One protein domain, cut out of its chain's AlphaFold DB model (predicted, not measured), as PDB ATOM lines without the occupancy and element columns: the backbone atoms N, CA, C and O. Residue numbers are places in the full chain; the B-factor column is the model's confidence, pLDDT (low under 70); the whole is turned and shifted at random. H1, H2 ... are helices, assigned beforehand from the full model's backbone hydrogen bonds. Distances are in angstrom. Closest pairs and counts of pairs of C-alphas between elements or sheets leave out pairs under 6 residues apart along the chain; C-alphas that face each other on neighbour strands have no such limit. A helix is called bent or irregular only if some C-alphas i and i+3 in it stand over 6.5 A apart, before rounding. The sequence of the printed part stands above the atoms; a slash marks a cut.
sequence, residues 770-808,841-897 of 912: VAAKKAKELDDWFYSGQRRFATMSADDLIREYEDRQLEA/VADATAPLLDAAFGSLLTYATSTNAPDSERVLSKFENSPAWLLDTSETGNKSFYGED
ATOM      1  N   VAL A 770     143.918  12.319 135.331       73.38
ATOM      2  CA  VAL A 770     144.443  13.114 136.457       73.38
ATOM      3  C   VAL A 770     144.468  14.610 136.116       73.38
ATOM      4  O   VAL A 770     144.124  15.438 136.960       73.38
ATOM      5  N   ALA A 771     144.833  14.975 134.885       73.81
ATOM      6  CA  ALA A 771     144.795  16.351 134.398       73.81
ATOM      7  C   ALA A 771     143.356  16.884 134.303       73.81
ATOM      8  O   ALA A 771     143.093  17.983 134.783       73.81
ATOM      9  N   ALA A 772     142.414  16.097 133.775       76.44
ATOM     10  CA  ALA A 772     140.998  16.456 133.710       76.44
ATOM     11  C   ALA A 772     140.369  16.604 135.106       76.44
ATOM     12  O   ALA A 772     139.640  17.565 135.344       76.44
ATOM     13  N   LYS A 773     140.702  15.721 136.060       77.06
ATOM     14  CA  LYS A 773     140.281  15.856 137.464       77.06
ATOM     15  C   LYS A 773     140.842  17.123 138.112       77.06
ATOM     16  O   LYS A 773     140.089  17.817 138.782       77.06
ATOM     17  N   LYS A 774     142.108  17.477 137.865       78.81
ATOM     18  CA  LYS A 774     142.715  18.727 138.368       78.81
ATOM     19  C   LYS A 774     142.156  19.982 137.700       78.81
ATOM     20  O   LYS A 774     141.971  20.982 138.381       78.81
ATOM     21  N   ALA A 775     141.863  19.940 136.401       77.44
ATOM     22  CA  ALA A 775     141.170  21.026 135.711       77.44
ATOM     23  C   ALA A 775     139.773  21.230 136.314       77.44
ATOM     24  O   ALA A 775     139.450  22.336 136.736       77.44
ATOM     25  N   LYS A 776     139.010  20.141 136.487       80.69
ATOM     26  CA  LYS A 776     137.716  20.168 137.171       80.69
ATOM     27  C   LYS A 776     137.833  20.662 138.616       80.69
ATOM     28  O   LYS A 776     136.985  21.434 139.023       80.69
ATOM     29  N   GLU A 777     138.854  20.274 139.381       79.31
ATOM     30  CA  GLU A 777     139.077  20.761 140.754       79.31
ATOM     31  C   GLU A 777     139.386  22.268 140.792       79.31
ATOM     32  O   GLU A 777     138.878  22.983 141.655       79.31
ATOM     33  N   LEU A 778     140.181  22.769 139.839       77.44
ATOM     34  CA  LEU A 778     140.502  24.192 139.705       77.44
ATOM     35  C   LEU A 778     139.280  25.016 139.283       77.44
ATOM     36  O   LEU A 778     139.026  26.053 139.894       77.44
ATOM     37  N   ASP A 779     138.496  24.539 138.313       76.19
ATOM     38  CA  ASP A 779     137.194  25.117 137.964       76.19
ATOM     39  C   ASP A 779     136.225  25.030 139.152       76.19
ATOM     40  O   ASP A 779     135.531  25.996 139.471       76.19
ATOM     41  N   ASP A 780     136.196  23.896 139.860       76.25
ATOM     42  CA  ASP A 780     135.294  23.685 140.985       76.25
ATOM     43  C   ASP A 780     135.609  24.640 142.141       76.25
ATOM     44  O   ASP A 780     134.680  25.146 142.776       76.25
ATOM     45  N   TRP A 781     136.897  24.927 142.369       75.81
ATOM     46  CA  TRP A 781     137.399  25.920 143.315       75.81
ATOM     47  C   TRP A 781     137.129  27.356 142.851       75.81
ATOM     48  O   TRP A 781     136.560  28.138 143.616       75.81
ATOM     49  N   PHE A 782     137.475  27.709 141.612       74.31
ATOM     50  CA  PHE A 782     137.331  29.064 141.071       74.31
ATOM     51  C   PHE A 782     135.856  29.484 140.979       74.31
ATOM     52  O   PHE A 782     135.462  30.527 141.501       74.31
ATOM     53  N   TYR A 783     135.004  28.619 140.424       76.44
ATOM     54  CA  TYR A 783     133.559  28.830 140.331       76.44
ATOM     55  C   TYR A 783     132.795  28.362 141.585       76.44
ATOM     56  O   TYR A 783     131.564  28.314 141.565       76.44
ATOM     57  N   SER A 784     133.470  28.024 142.695       72.19
ATOM     58  CA  SER A 784     132.798  27.632 143.951       72.19
ATOM     59  C   SER A 784     131.875  28.738 144.473       72.19
ATOM     60  O   SER A 784     130.700  28.487 144.730       72.19
ATOM     61  N   GLY A 785     132.384  29.970 144.573       70.38
ATOM     62  CA  GLY A 785     131.632  31.125 145.066       70.38
ATOM     63  C   GLY A 785     130.473  31.511 144.149       70.38
ATOM     64  O   GLY A 785     129.351  31.674 144.622       70.38
ATOM     65  N   GLN A 786     130.718  31.584 142.834       70.81
ATOM     66  CA  GLN A 786     129.678  31.916 141.856       70.81
ATOM     67  C   GLN A 786     128.559  30.870 141.838       70.81
ATOM     68  O   GLN A 786     127.389  31.236 141.782       70.81
ATOM     69  N   ARG A 787     128.897  29.575 141.908       70.81
ATOM     70  CA  ARG A 787     127.884  28.516 141.910       70.81
ATOM     71  C   ARG A 787     127.115  28.498 143.223       70.81
ATOM     72  O   ARG A 787     125.902  28.571 143.147       70.81
ATOM     73  N   ARG A 788     127.763  28.581 144.394       67.69
ATOM     74  CA  ARG A 788     127.049  28.762 145.680       67.69
ATOM     75  C   ARG A 788     126.051  29.921 145.629       67.69
ATOM     76  O   ARG A 788     124.912  29.749 146.042       67.69
ATOM     77  N   PHE A 789     126.446  31.066 145.073       66.75
ATOM     78  CA  PHE A 789     125.559  32.221 144.914       66.75
ATOM     79  C   PHE A 789     124.432  32.012 143.879       66.75
ATOM     80  O   PHE A 789     123.404  32.665 143.962       66.75
ATOM     81  N   ALA A 790     124.579  31.098 142.919       67.50
ATOM     82  CA  ALA A 790     123.527  30.751 141.957       67.50
ATOM     83  C   ALA A 790     122.657  29.548 142.385       67.50
ATOM     84  O   ALA A 790     121.655  29.259 141.726       67.50
ATOM     85  N   THR A 791     123.052  28.804 143.428       69.31
ATOM     86  CA  THR A 791     122.461  27.498 143.768       69.31
ATOM     87  C   THR A 791     122.074  27.297 145.234       69.31
ATOM     88  O   THR A 791     121.383  26.319 145.516       69.31
ATOM     89  N   MET A 792     122.473  28.174 146.160       70.75
ATOM     90  CA  MET A 792     121.936  28.200 147.527       70.75
ATOM     91  C   MET A 792     120.642  29.018 147.580       70.75
ATOM     92  O   MET A 792     120.572  30.106 147.014       70.75
ATOM     93  N   SER A 793     119.638  28.508 148.294       78.62
ATOM     94  CA  SER A 793     118.448  29.280 148.663       78.62
ATOM     95  C   SER A 793     118.720  30.207 149.857       78.62
ATOM     96  O   SER A 793     119.743  30.085 150.542       78.62
ATOM     97  N   ALA A 794     117.778  31.107 150.154       75.69
ATOM     98  CA  ALA A 794     117.801  31.876 151.396       75.69
ATOM     99  C   ALA A 794     117.783  30.958 152.638       75.69
ATOM    100  O   ALA A 794     118.535  31.202 153.581       75.69
ATOM    101  N   ASP A 795     117.019  29.860 152.606       76.62
ATOM    102  CA  ASP A 795     116.925  28.889 153.706       76.62
ATOM    103  C   ASP A 795     118.228  28.107 153.923       76.62
ATOM    104  O   ASP A 795     118.601  27.827 155.063       76.62
ATOM    105  N   ASP A 796     118.969  27.788 152.856       78.00
ATOM    106  CA  ASP A 796     120.300  27.170 152.974       78.00
ATOM    107  C   ASP A 796     121.305  28.130 153.626       78.00
ATOM    108  O   ASP A 796     122.151  27.706 154.415       78.00
ATOM    109  N   LEU A 797     121.208  29.430 153.322       75.25
ATOM    110  CA  LEU A 797     122.049  30.476 153.909       75.25
ATOM    111  C   LEU A 797     121.690  30.746 155.380       75.25
ATOM    112  O   LEU A 797     122.595  30.952 156.192       75.25
ATOM    113  N   ILE A 798     120.403  30.674 155.743       79.19
ATOM    114  CA  ILE A 798     119.941  30.684 157.141       79.19
ATOM    115  C   ILE A 798     120.494  29.463 157.877       79.19
ATOM    116  O   ILE A 798     121.159  29.623 158.899       79.19
ATOM    117  N   ARG A 799     120.311  28.252 157.335       80.12
ATOM    118  CA  ARG A 799     120.767  27.010 157.974       80.12
ATOM    119  C   ARG A 799     122.284  26.962 158.139       80.12
ATOM    120  O   ARG A 799     122.757  26.541 159.185       80.12
ATOM    121  N   GLU A 800     123.063  27.427 157.159       75.50
ATOM    122  CA  GLU A 800     124.527  27.524 157.286       75.50
ATOM    123  C   GLU A 800     124.955  28.546 158.356       75.50
ATOM    124  O   GLU A 800     125.983  28.362 159.014       75.50
ATOM    125  N   TYR A 801     124.179  29.616 158.554       72.75
ATOM    126  CA  TYR A 801     124.404  30.581 159.628       72.75
ATOM    127  C   TYR A 801     124.036  30.008 161.005       72.75
ATOM    128  O   TYR A 801     124.817  30.155 161.943       72.75
ATOM    129  N   GLU A 802     122.901  29.317 161.131       77.94
ATOM    130  CA  GLU A 802     122.497  28.614 162.359       77.94
ATOM    131  C   GLU A 802     123.515  27.539 162.746       77.94
ATOM    132  O   GLU A 802     123.975  27.518 163.889       77.94
ATOM    133  N   ASP A 803     123.960  26.727 161.779       76.88
ATOM    134  CA  ASP A 803     125.086  25.806 161.937       76.88
ATOM    135  C   ASP A 803     126.312  26.556 162.466       76.88
ATOM    136  O   ASP A 803     126.860  26.182 163.499       76.88
ATOM    137  N   ARG A 804     126.736  27.651 161.815       69.19
ATOM    138  CA  ARG A 804     127.909  28.424 162.259       69.19
ATOM    139  C   ARG A 804     127.752  29.028 163.658       69.19
ATOM    140  O   ARG A 804     128.752  29.106 164.370       69.19
ATOM    141  N   GLN A 805     126.544  29.389 164.088       67.38
ATOM    142  CA  GLN A 805     126.280  29.844 165.458       67.38
ATOM    143  C   GLN A 805     126.349  28.692 166.472       67.38
ATOM    144  O   GLN A 805     127.047  28.814 167.478       67.38
ATOM    145  N   LEU A 806     125.720  27.546 166.192       69.06
ATOM    146  CA  LEU A 806     125.833  26.326 167.008       69.06
ATOM    147  C   LEU A 806     127.289  25.834 167.097       69.06
ATOM    148  O   LEU A 806     127.737  25.348 168.138       69.06
ATOM    149  N   GLU A 807     128.054  25.998 166.018       66.31
ATOM    150  CA  GLU A 807     129.482  25.723 165.983       66.31
ATOM    151  C   GLU A 807     130.283  26.711 166.846       66.31
ATOM    152  O   GLU A 807     131.099  26.270 167.660       66.31
ATOM    153  N   ALA A 808     130.040  28.019 166.715       63.41
ATOM    154  CA  ALA A 808     130.719  29.067 167.480       63.41
ATOM    155  C   ALA A 808     130.416  29.012 168.989       63.41
ATOM    156  O   ALA A 808     131.278  29.352 169.798       63.41
ATOM    157  N   VAL A 841     111.189  36.086 133.280       86.50
ATOM    158  CA  VAL A 841     112.157  36.992 133.929       86.50
ATOM    159  C   VAL A 841     112.095  36.860 135.459       86.50
ATOM    160  O   VAL A 841     113.122  37.002 136.118       86.50
ATOM    161  N   ALA A 842     110.926  36.530 136.024       85.25
ATOM    162  CA  ALA A 842     110.778  36.287 137.457       85.25
ATOM    163  C   ALA A 842     111.507  35.003 137.877       85.25
ATOM    164  O   ALA A 842     112.351  35.055 138.765       85.25
ATOM    165  N   ASP A 843     111.283  33.887 137.180       84.44
ATOM    166  CA  ASP A 843     111.934  32.605 137.492       84.44
ATOM    167  C   ASP A 843     113.463  32.690 137.317       84.44
ATOM    168  O   ASP A 843     114.227  32.157 138.122       84.44
ATOM    169  N   ALA A 844     113.919  33.402 136.280       79.75
ATOM    170  CA  ALA A 844     115.336  33.613 135.986       79.75
ATOM    171  C   ALA A 844     116.039  34.527 137.009       79.75
ATOM    172  O   ALA A 844     117.250  34.409 137.205       79.75
ATOM    173  N   THR A 845     115.302  35.435 137.666       83.81
ATOM    174  CA  THR A 845     115.849  36.353 138.688       83.81
ATOM    175  C   THR A 845     115.617  35.887 140.125       83.81
ATOM    176  O   THR A 845     116.400  36.273 140.987       83.81
ATOM    177  N   ALA A 846     114.655  34.996 140.385       82.00
ATOM    178  CA  ALA A 846     114.422  34.375 141.692       82.00
ATOM    179  C   ALA A 846     115.708  33.888 142.398       82.00
ATOM    180  O   ALA A 846     115.989  34.403 143.475       82.00
ATOM    181  N   PRO A 847     116.581  33.033 141.813       77.62
ATOM    182  CA  PRO A 847     117.803  32.588 142.500       77.62
ATOM    183  C   PRO A 847     118.789  33.720 142.816       77.62
ATOM    184  O   PRO A 847     119.476  33.675 143.833       77.62
ATOM    185  N   LEU A 848     118.864  34.737 141.953       80.62
ATOM    186  CA  LEU A 848     119.705  35.918 142.167       80.62
ATOM    187  C   LEU A 848     119.175  36.759 143.338       80.62
ATOM    188  O   LEU A 848     119.963  37.303 144.109       80.62
ATOM    189  N   LEU A 849     117.851  36.851 143.476       84.25
ATOM    190  CA  LEU A 849     117.185  37.530 144.582       84.25
ATOM    191  C   LEU A 849     117.311  36.725 145.881       84.25
ATOM    192  O   LEU A 849     117.753  37.289 146.875       84.25
ATOM    193  N   ASP A 850     117.024  35.422 145.873       81.19
ATOM    194  CA  ASP A 850     117.128  34.535 147.042       81.19
ATOM    195  C   ASP A 850     118.539  34.557 147.643       81.19
ATOM    196  O   ASP A 850     118.710  34.738 148.850       81.19
ATOM    197  N   ALA A 851     119.570  34.442 146.800       76.62
ATOM    198  CA  ALA A 851     120.956  34.487 147.244       76.62
ATOM    199  C   ALA A 851     121.389  35.889 147.701       76.62
ATOM    200  O   ALA A 851     122.182  36.009 148.641       76.62
ATOM    201  N   ALA A 852     120.861  36.960 147.096       81.88
ATOM    202  CA  ALA A 852     121.095  38.329 147.555       81.88
ATOM    203  C   ALA A 852     120.423  38.603 148.912       81.88
ATOM    204  O   ALA A 852     121.070  39.153 149.803       81.88
ATOM    205  N   PHE A 853     119.171  38.176 149.103       83.12
ATOM    206  CA  PHE A 853     118.437  38.309 150.363       83.12
ATOM    207  C   PHE A 853     119.032  37.436 151.467       83.12
ATOM    208  O   PHE A 853     119.247  37.938 152.566       83.12
ATOM    209  N   GLY A 854     119.387  36.179 151.184       78.38
ATOM    210  CA  GLY A 854     120.093  35.320 152.135       78.38
ATOM    211  C   GLY A 854     121.458  35.895 152.528       78.38
ATOM    212  O   GLY A 854     121.788  35.954 153.711       78.38
ATOM    213  N   SER A 855     122.222  36.429 151.567       75.50
ATOM    214  CA  SER A 855     123.483  37.131 151.857       75.50
ATOM    215  C   SER A 855     123.248  38.357 152.748       75.50
ATOM    216  O   SER A 855     123.904  38.496 153.781       75.50
ATOM    217  N   LEU A 856     122.284  39.218 152.399       79.38
ATOM    218  CA  LEU A 856     121.895  40.388 153.194       79.38
ATOM    219  C   LEU A 856     121.472  39.990 154.616       79.38
ATOM    220  O   LEU A 856     121.872  40.643 155.576       79.38
ATOM    221  N   LEU A 857     120.714  38.901 154.758       76.00
ATOM    222  CA  LEU A 857     120.249  38.384 156.038       76.00
ATOM    223  C   LEU A 857     121.418  37.903 156.907       76.00
ATOM    224  O   LEU A 857     121.460  38.265 158.079       76.00
ATOM    225  N   THR A 858     122.412  37.201 156.344       68.69
ATOM    226  CA  THR A 858     123.630  36.843 157.103       68.69
ATOM    227  C   THR A 858     124.425  38.070 157.563       68.69
ATOM    228  O   THR A 858     124.974  38.061 158.663       68.69
ATOM    229  N   TYR A 859     124.443  39.163 156.789       66.81
ATOM    230  CA  TYR A 859     125.021  40.427 157.257       66.81
ATOM    231  C   TYR A 859     124.169  41.082 158.352       66.81
ATOM    232  O   TYR A 859     124.719  41.516 159.366       66.81
ATOM    233  N   ALA A 860     122.842  41.107 158.204       66.25
ATOM    234  CA  ALA A 860     121.923  41.669 159.192       66.25
ATOM    235  C   ALA A 860     121.993  40.929 160.538       66.25
ATOM    236  O   ALA A 860     122.008  41.570 161.589       66.25
ATOM    237  N   THR A 861     122.121  39.599 160.540       61.22
ATOM    238  CA  THR A 861     122.324  38.817 161.769       61.22
ATOM    239  C   THR A 861     123.745  38.960 162.323       61.22
ATOM    240  O   THR A 861     123.903  39.038 163.545       61.22
ATOM    241  N   SER A 862     124.768  39.134 161.469       57.03
ATOM    242  CA  SER A 862     126.152  39.420 161.901       57.03
ATOM    243  C   SER A 862     126.313  40.734 162.683       57.03
ATOM    244  O   SER A 862     127.305  40.914 163.389       57.03
ATOM    245  N   THR A 863     125.315  41.626 162.669       56.47
ATOM    246  CA  THR A 863     125.283  42.793 163.572       56.47
ATOM    247  C   THR A 863     125.336  42.390 165.054       56.47
ATOM    248  O   THR A 863     125.813  43.177 165.873       56.47
ATOM    249  N   ASN A 864     124.948  41.154 165.400       56.88
ATOM    250  CA  ASN A 864     125.052  40.557 166.739       56.88
ATOM    251  C   ASN A 864     126.247  39.594 166.915       56.88
ATOM    252  O   ASN A 864     126.453  39.084 168.016       56.88
ATOM    253  N   ALA A 865     127.038  39.341 165.867       57.84
ATOM    254  CA  ALA A 865     128.208  38.464 165.925       57.84
ATOM    255  C   ALA A 865     129.361  39.082 166.752       57.84
ATOM    256  O   ALA A 865     129.430  40.309 166.904       57.84
ATOM    257  N   PRO A 866     130.291  38.261 167.286       55.47
ATOM    258  CA  PRO A 866     131.487  38.760 167.962       55.47
ATOM    259  C   PRO A 866     132.351  39.633 167.038       55.47
ATOM    260  O   PRO A 866     132.416  39.428 165.824       55.47
ATOM    261  N   ASP A 867     133.064  40.593 167.636       53.12
ATOM    262  CA  ASP A 867     133.705  41.716 166.932       53.12
ATOM    263  C   ASP A 867     134.684  41.322 165.810       53.12
ATOM    264  O   ASP A 867     134.946  42.119 164.913       53.12
ATOM    265  N   SER A 868     135.204  40.090 165.811       52.88
ATOM    266  CA  SER A 868     136.057  39.563 164.740       52.88
ATOM    267  C   SER A 868     135.383  39.521 163.364       52.88
ATOM    268  O   SER A 868     136.071  39.728 162.367       52.88
ATOM    269  N   GLU A 869     134.069  39.280 163.285       52.94
ATOM    270  CA  GLU A 869     133.352  39.289 161.999       52.94
ATOM    271  C   GLU A 869     132.995  40.722 161.574       52.94
ATOM    272  O   GLU A 869     133.247  41.101 160.428       52.94
ATOM    273  N   ARG A 870     132.562  41.562 162.530       55.12
ATOM    274  CA  ARG A 870     132.317  43.010 162.346       55.12
ATOM    275  C   ARG A 870     133.544  43.793 161.851       55.12
ATOM    276  O   ARG A 870     133.405  44.861 161.270       55.12
ATOM    277  N   VAL A 871     134.760  43.294 162.081       50.12
ATOM    278  CA  VAL A 871     136.004  43.904 161.568       50.12
ATOM    279  C   VAL A 871     136.208  43.654 160.063       50.12
ATOM    280  O   VAL A 871     136.930  44.411 159.410       50.12
ATOM    281  N   LEU A 872     135.572  42.626 159.490       50.88
ATOM    282  CA  LEU A 872     135.649  42.306 158.060       50.88
ATOM    283  C   LEU A 872     134.490  42.934 157.274       50.88
ATOM    284  O   LEU A 872     134.715  43.519 156.210       50.88
ATOM    285  N   SER A 873     133.269  42.888 157.814       57.84
ATOM    286  CA  SER A 873     132.142  43.670 157.310       57.84
ATOM    287  C   SER A 873     132.295  45.137 157.728       57.84
ATOM    288  O   SER A 873     131.857  45.548 158.792       57.84
ATOM    289  N   LYS A 874     132.854  45.978 156.844       57.62
ATOM    290  CA  LYS A 874     133.009  47.444 157.044       57.62
ATOM    291  C   LYS A 874     131.684  48.231 157.159       57.62
ATOM    292  O   LYS A 874     131.677  49.452 157.020       57.62
ATOM    293  N   PHE A 875     130.573  47.535 157.369       58.09
ATOM    294  CA  PHE A 875     129.255  48.082 157.633       58.09
ATOM    295  C   PHE A 875     129.113  48.276 159.144       58.09
ATOM    296  O   PHE A 875     128.700  47.376 159.869       58.09
ATOM    297  N   GLU A 876     129.497  49.459 159.621       62.03
ATOM    298  CA  GLU A 876     129.166  49.890 160.978       62.03
ATOM    299  C   GLU A 876     127.638  49.988 161.121       62.03
ATOM    300  O   GLU A 876     126.959  50.463 160.205       62.03
ATOM    301  N   ASN A 877     127.087  49.529 162.253       64.81
ATOM    302  CA  ASN A 877     125.651  49.635 162.522       64.81
ATOM    303  C   ASN A 877     125.221  51.102 162.393       64.81
ATOM    304  O   ASN A 877     125.792  51.976 163.052       64.81
ATOM    305  N   SER A 878     124.202  51.377 161.576       65.81
ATOM    306  CA  SER A 878     123.695  52.734 161.391       65.81
ATOM    307  C   SER A 878     123.276  53.334 162.744       65.81
ATOM    308  O   SER A 878     122.494  52.716 163.471       65.81
ATOM    309  N   PRO A 879     123.785  54.527 163.113       72.06
ATOM    310  CA  PRO A 879     123.441  55.173 164.373       72.06
ATOM    311  C   PRO A 879     121.930  55.242 164.619       72.06
ATOM    312  O   PRO A 879     121.158  55.551 163.711       72.06
ATOM    313  N   ALA A 880     121.508  55.029 165.867       66.81
ATOM    314  CA  ALA A 880     120.094  54.921 166.249       66.81
ATOM    315  C   ALA A 880     119.242  56.190 166.004       66.81
ATOM    316  O   ALA A 880     118.031  56.148 166.174       66.81
ATOM    317  N   TRP A 881     119.859  57.310 165.606       66.62
ATOM    318  CA  TRP A 881     119.189  58.547 165.177       66.62
ATOM    319  C   TRP A 881     119.003  58.660 163.647       66.62
ATOM    320  O   TRP A 881     118.321  59.568 163.178       66.62
ATOM    321  N   LEU A 882     119.604  57.758 162.860       70.12
ATOM    322  CA  LEU A 882     119.347  57.595 161.420       70.12
ATOM    323  C   LEU A 882     118.293  56.520 161.134       70.12
ATOM    324  O   LEU A 882     117.597  56.613 160.127       70.12
ATOM    325  N   LEU A 883     118.185  55.507 161.999       72.50
ATOM    326  CA  LEU A 883     117.153  54.476 161.916       72.50
ATOM    327  C   LEU A 883     115.838  54.983 162.502       72.50
ATOM    328  O   LEU A 883     115.820  55.509 163.615       72.50
ATOM    329  N   ASP A 884     114.730  54.763 161.795       72.81
ATOM    330  CA  ASP A 884     113.424  54.906 162.426       72.81
ATOM    331  C   ASP A 884     113.106  53.670 163.265       72.81
ATOM    332  O   ASP A 884     113.249  52.534 162.818       72.81
ATOM    333  N   THR A 885     112.674  53.914 164.495       70.06
ATOM    334  CA  THR A 885     112.172  52.892 165.425       70.06
ATOM    335  C   THR A 885     110.750  53.221 165.884       70.06
ATOM    336  O   THR A 885     110.235  52.610 166.819       70.06
ATOM    337  N   SER A 886     110.097  54.196 165.240       74.06
ATOM    338  CA  SER A 886     108.673  54.460 165.407       74.06
ATOM    339  C   SER A 886     107.841  53.692 164.389       74.06
ATOM    340  O   SER A 886     108.143  53.675 163.201       74.06
ATOM    341  N   GLU A 887     106.732  53.140 164.870       70.06
ATOM    342  CA  GLU A 887     105.654  52.545 164.068       70.06
ATOM    343  C   GLU A 887     105.112  53.506 162.990       70.06
ATOM    344  O   GLU A 887     104.616  53.075 161.956       70.06
ATOM    345  N   THR A 888     105.268  54.816 163.204       73.56
ATOM    346  CA  THR A 888     104.853  55.891 162.293       73.56
ATOM    347  C   THR A 888     105.903  56.304 161.254       73.56
ATOM    348  O   THR A 888     105.618  57.198 160.468       73.56
ATOM    349  N   GLY A 889     107.128  55.758 161.275       67.56
ATOM    350  CA  GLY A 889     108.183  56.088 160.296       67.56
ATOM    351  C   GLY A 889     108.645  57.558 160.261       67.56
ATOM    352  O   GLY A 889     109.258  57.980 159.284       67.56
ATOM    353  N   ASN A 890     108.345  58.332 161.313       68.00
ATOM    354  CA  ASN A 890     108.442  59.799 161.344       68.00
ATOM    355  C   ASN A 890     109.370  60.346 162.461       68.00
ATOM    356  O   ASN A 890     109.247  61.504 162.858       68.00
ATOM    357  N   LYS A 891     110.292  59.535 163.004       64.12
ATOM    358  CA  LYS A 891     111.291  59.964 164.017       64.12
ATOM    359  C   LYS A 891     112.741  59.942 163.524       64.12
ATOM    360  O   LYS A 891     113.620  60.475 164.200       64.12
ATOM    361  N   SER A 892     112.997  59.326 162.378       65.94
ATOM    362  CA  SER A 892     114.278  59.337 161.682       65.94
ATOM    363  C   SER A 892     114.534  60.672 160.984       65.94
ATOM    364  O   SER A 892     113.648  61.509 160.818       65.94
ATOM    365  N   PHE A 893     115.761  60.844 160.495       62.38
ATOM    366  CA  PHE A 893     116.150  61.976 159.652       62.38
ATOM    367  C   PHE A 893     115.346  62.095 158.334       62.38
ATOM    368  O   PHE A 893     115.377  63.148 157.702       62.38
ATOM    369  N   TYR A 894     114.647  61.030 157.929       62.31
ATOM    370  CA  TYR A 894     113.901  60.926 156.669       62.31
ATOM    371  C   TYR A 894     112.375  60.946 156.853       62.31
ATOM    372  O   TYR A 894     111.650  60.677 155.895       62.31
ATOM    373  N   GLY A 895     111.895  61.240 158.066       66.00
ATOM    374  CA  GLY A 895     110.471  61.416 158.342       66.00
ATOM    375  C   GLY A 895     109.851  62.577 157.558       66.00
ATOM    376  O   GLY A 895     110.546  63.436 157.015       66.00
ATOM    377  N   GLU A 896     108.522  62.604 157.525       64.19
ATOM    378  CA  GLU A 896     107.696  63.565 156.784       64.19
ATOM    379  C   GLU A 896     108.074  65.034 157.073       64.19
ATOM    380  O   GLU A 896     108.279  65.825 156.148       64.19
ATOM    381  N   ASP A 897     108.313  65.361 158.347       61.34
ATOM    382  CA  ASP A 897     109.059  66.553 158.760       61.34
ATOM    383  C   ASP A 897     110.571  66.338 158.541       61.34
ATOM    384  O   ASP A 897     111.311  65.989 159.468       61.34
TER     385      ASP A 897
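Overview. This is residues 770 to 808 and 841 to 897 of the 912 residues of an uncharacterized protein of Oidiodendron maius Zn (UniProt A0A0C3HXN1). H3 and the longer H4 run partly side by side, while residues 770 to 787, H1 and the first part of H2, stick out as an arm and a long tail without named elements, residues 871 to 897, reaches out on the other side. The short H5 lies between H4 and that tail. The printed part has 96 residues with five named helices, H1 to H5 in order along the chain, and no named strand; the class is all helix. It is only just extended, close to loose, with a radius of gyration of the C-alphas of 18.9 A, and elongated, spanning 67 by 38 by 23 A.

Arrangement. H1, residues 770 to 782, and H2, residues 784 to 791, meet only through their tight link. H3, residues 794 to 808, is apart from H2. H4, residues 841 to 862, touches H2 with residues 847 to 851 alone, at a steep tilt of 62 degrees, opposite ways; the closest C-alphas, of Phe 789 and Ala 851, are 5.6 A apart. With residues 850 to 858 alone H4 touches H3, the same way at a shallow tilt of 22 degrees; the closest C-alphas, of Ala 794 and Gly 854, are 4.2 A apart. H5, residues 867 to 870, is close to H4 but not clearly touching: the C-alphas of Ser 862 and Arg 870, the closest, are 7.1 A apart. Every O i to N i+4 pair is within hydrogen-bond range in H1, H2 and H3, and 16 of 18 are in H4; H5 is too short for such a pair.

Along the chain. H1 begins at C-alpha 770 (144.443, 13.114, 136.457) and is 18.1 A long. H3 is 20.8 A long. H4, 31.4 A long, ends at C-alpha 862 (126.152, 39.420, 161.901); it has a kink of 32 degrees near residue 848 and is irregular, with C-alphas 844 and 847 7.0 A apart.

Size, cuts and confidence. The C-alphas of Val 770 and Asp 897, the two farthest apart, are 67.9 A apart. Residues 809 to 840 are cut out, and C-alphas 808 and 841 are 39.2 A apart across the cut. The links printed whole, H1 to H2, H2 to H3 and H4 to H5, are tight. The mean pLDDT of the printed part is 70.6, and 41 residues are under 70, among them residues 858 to 878 and 889 to 897.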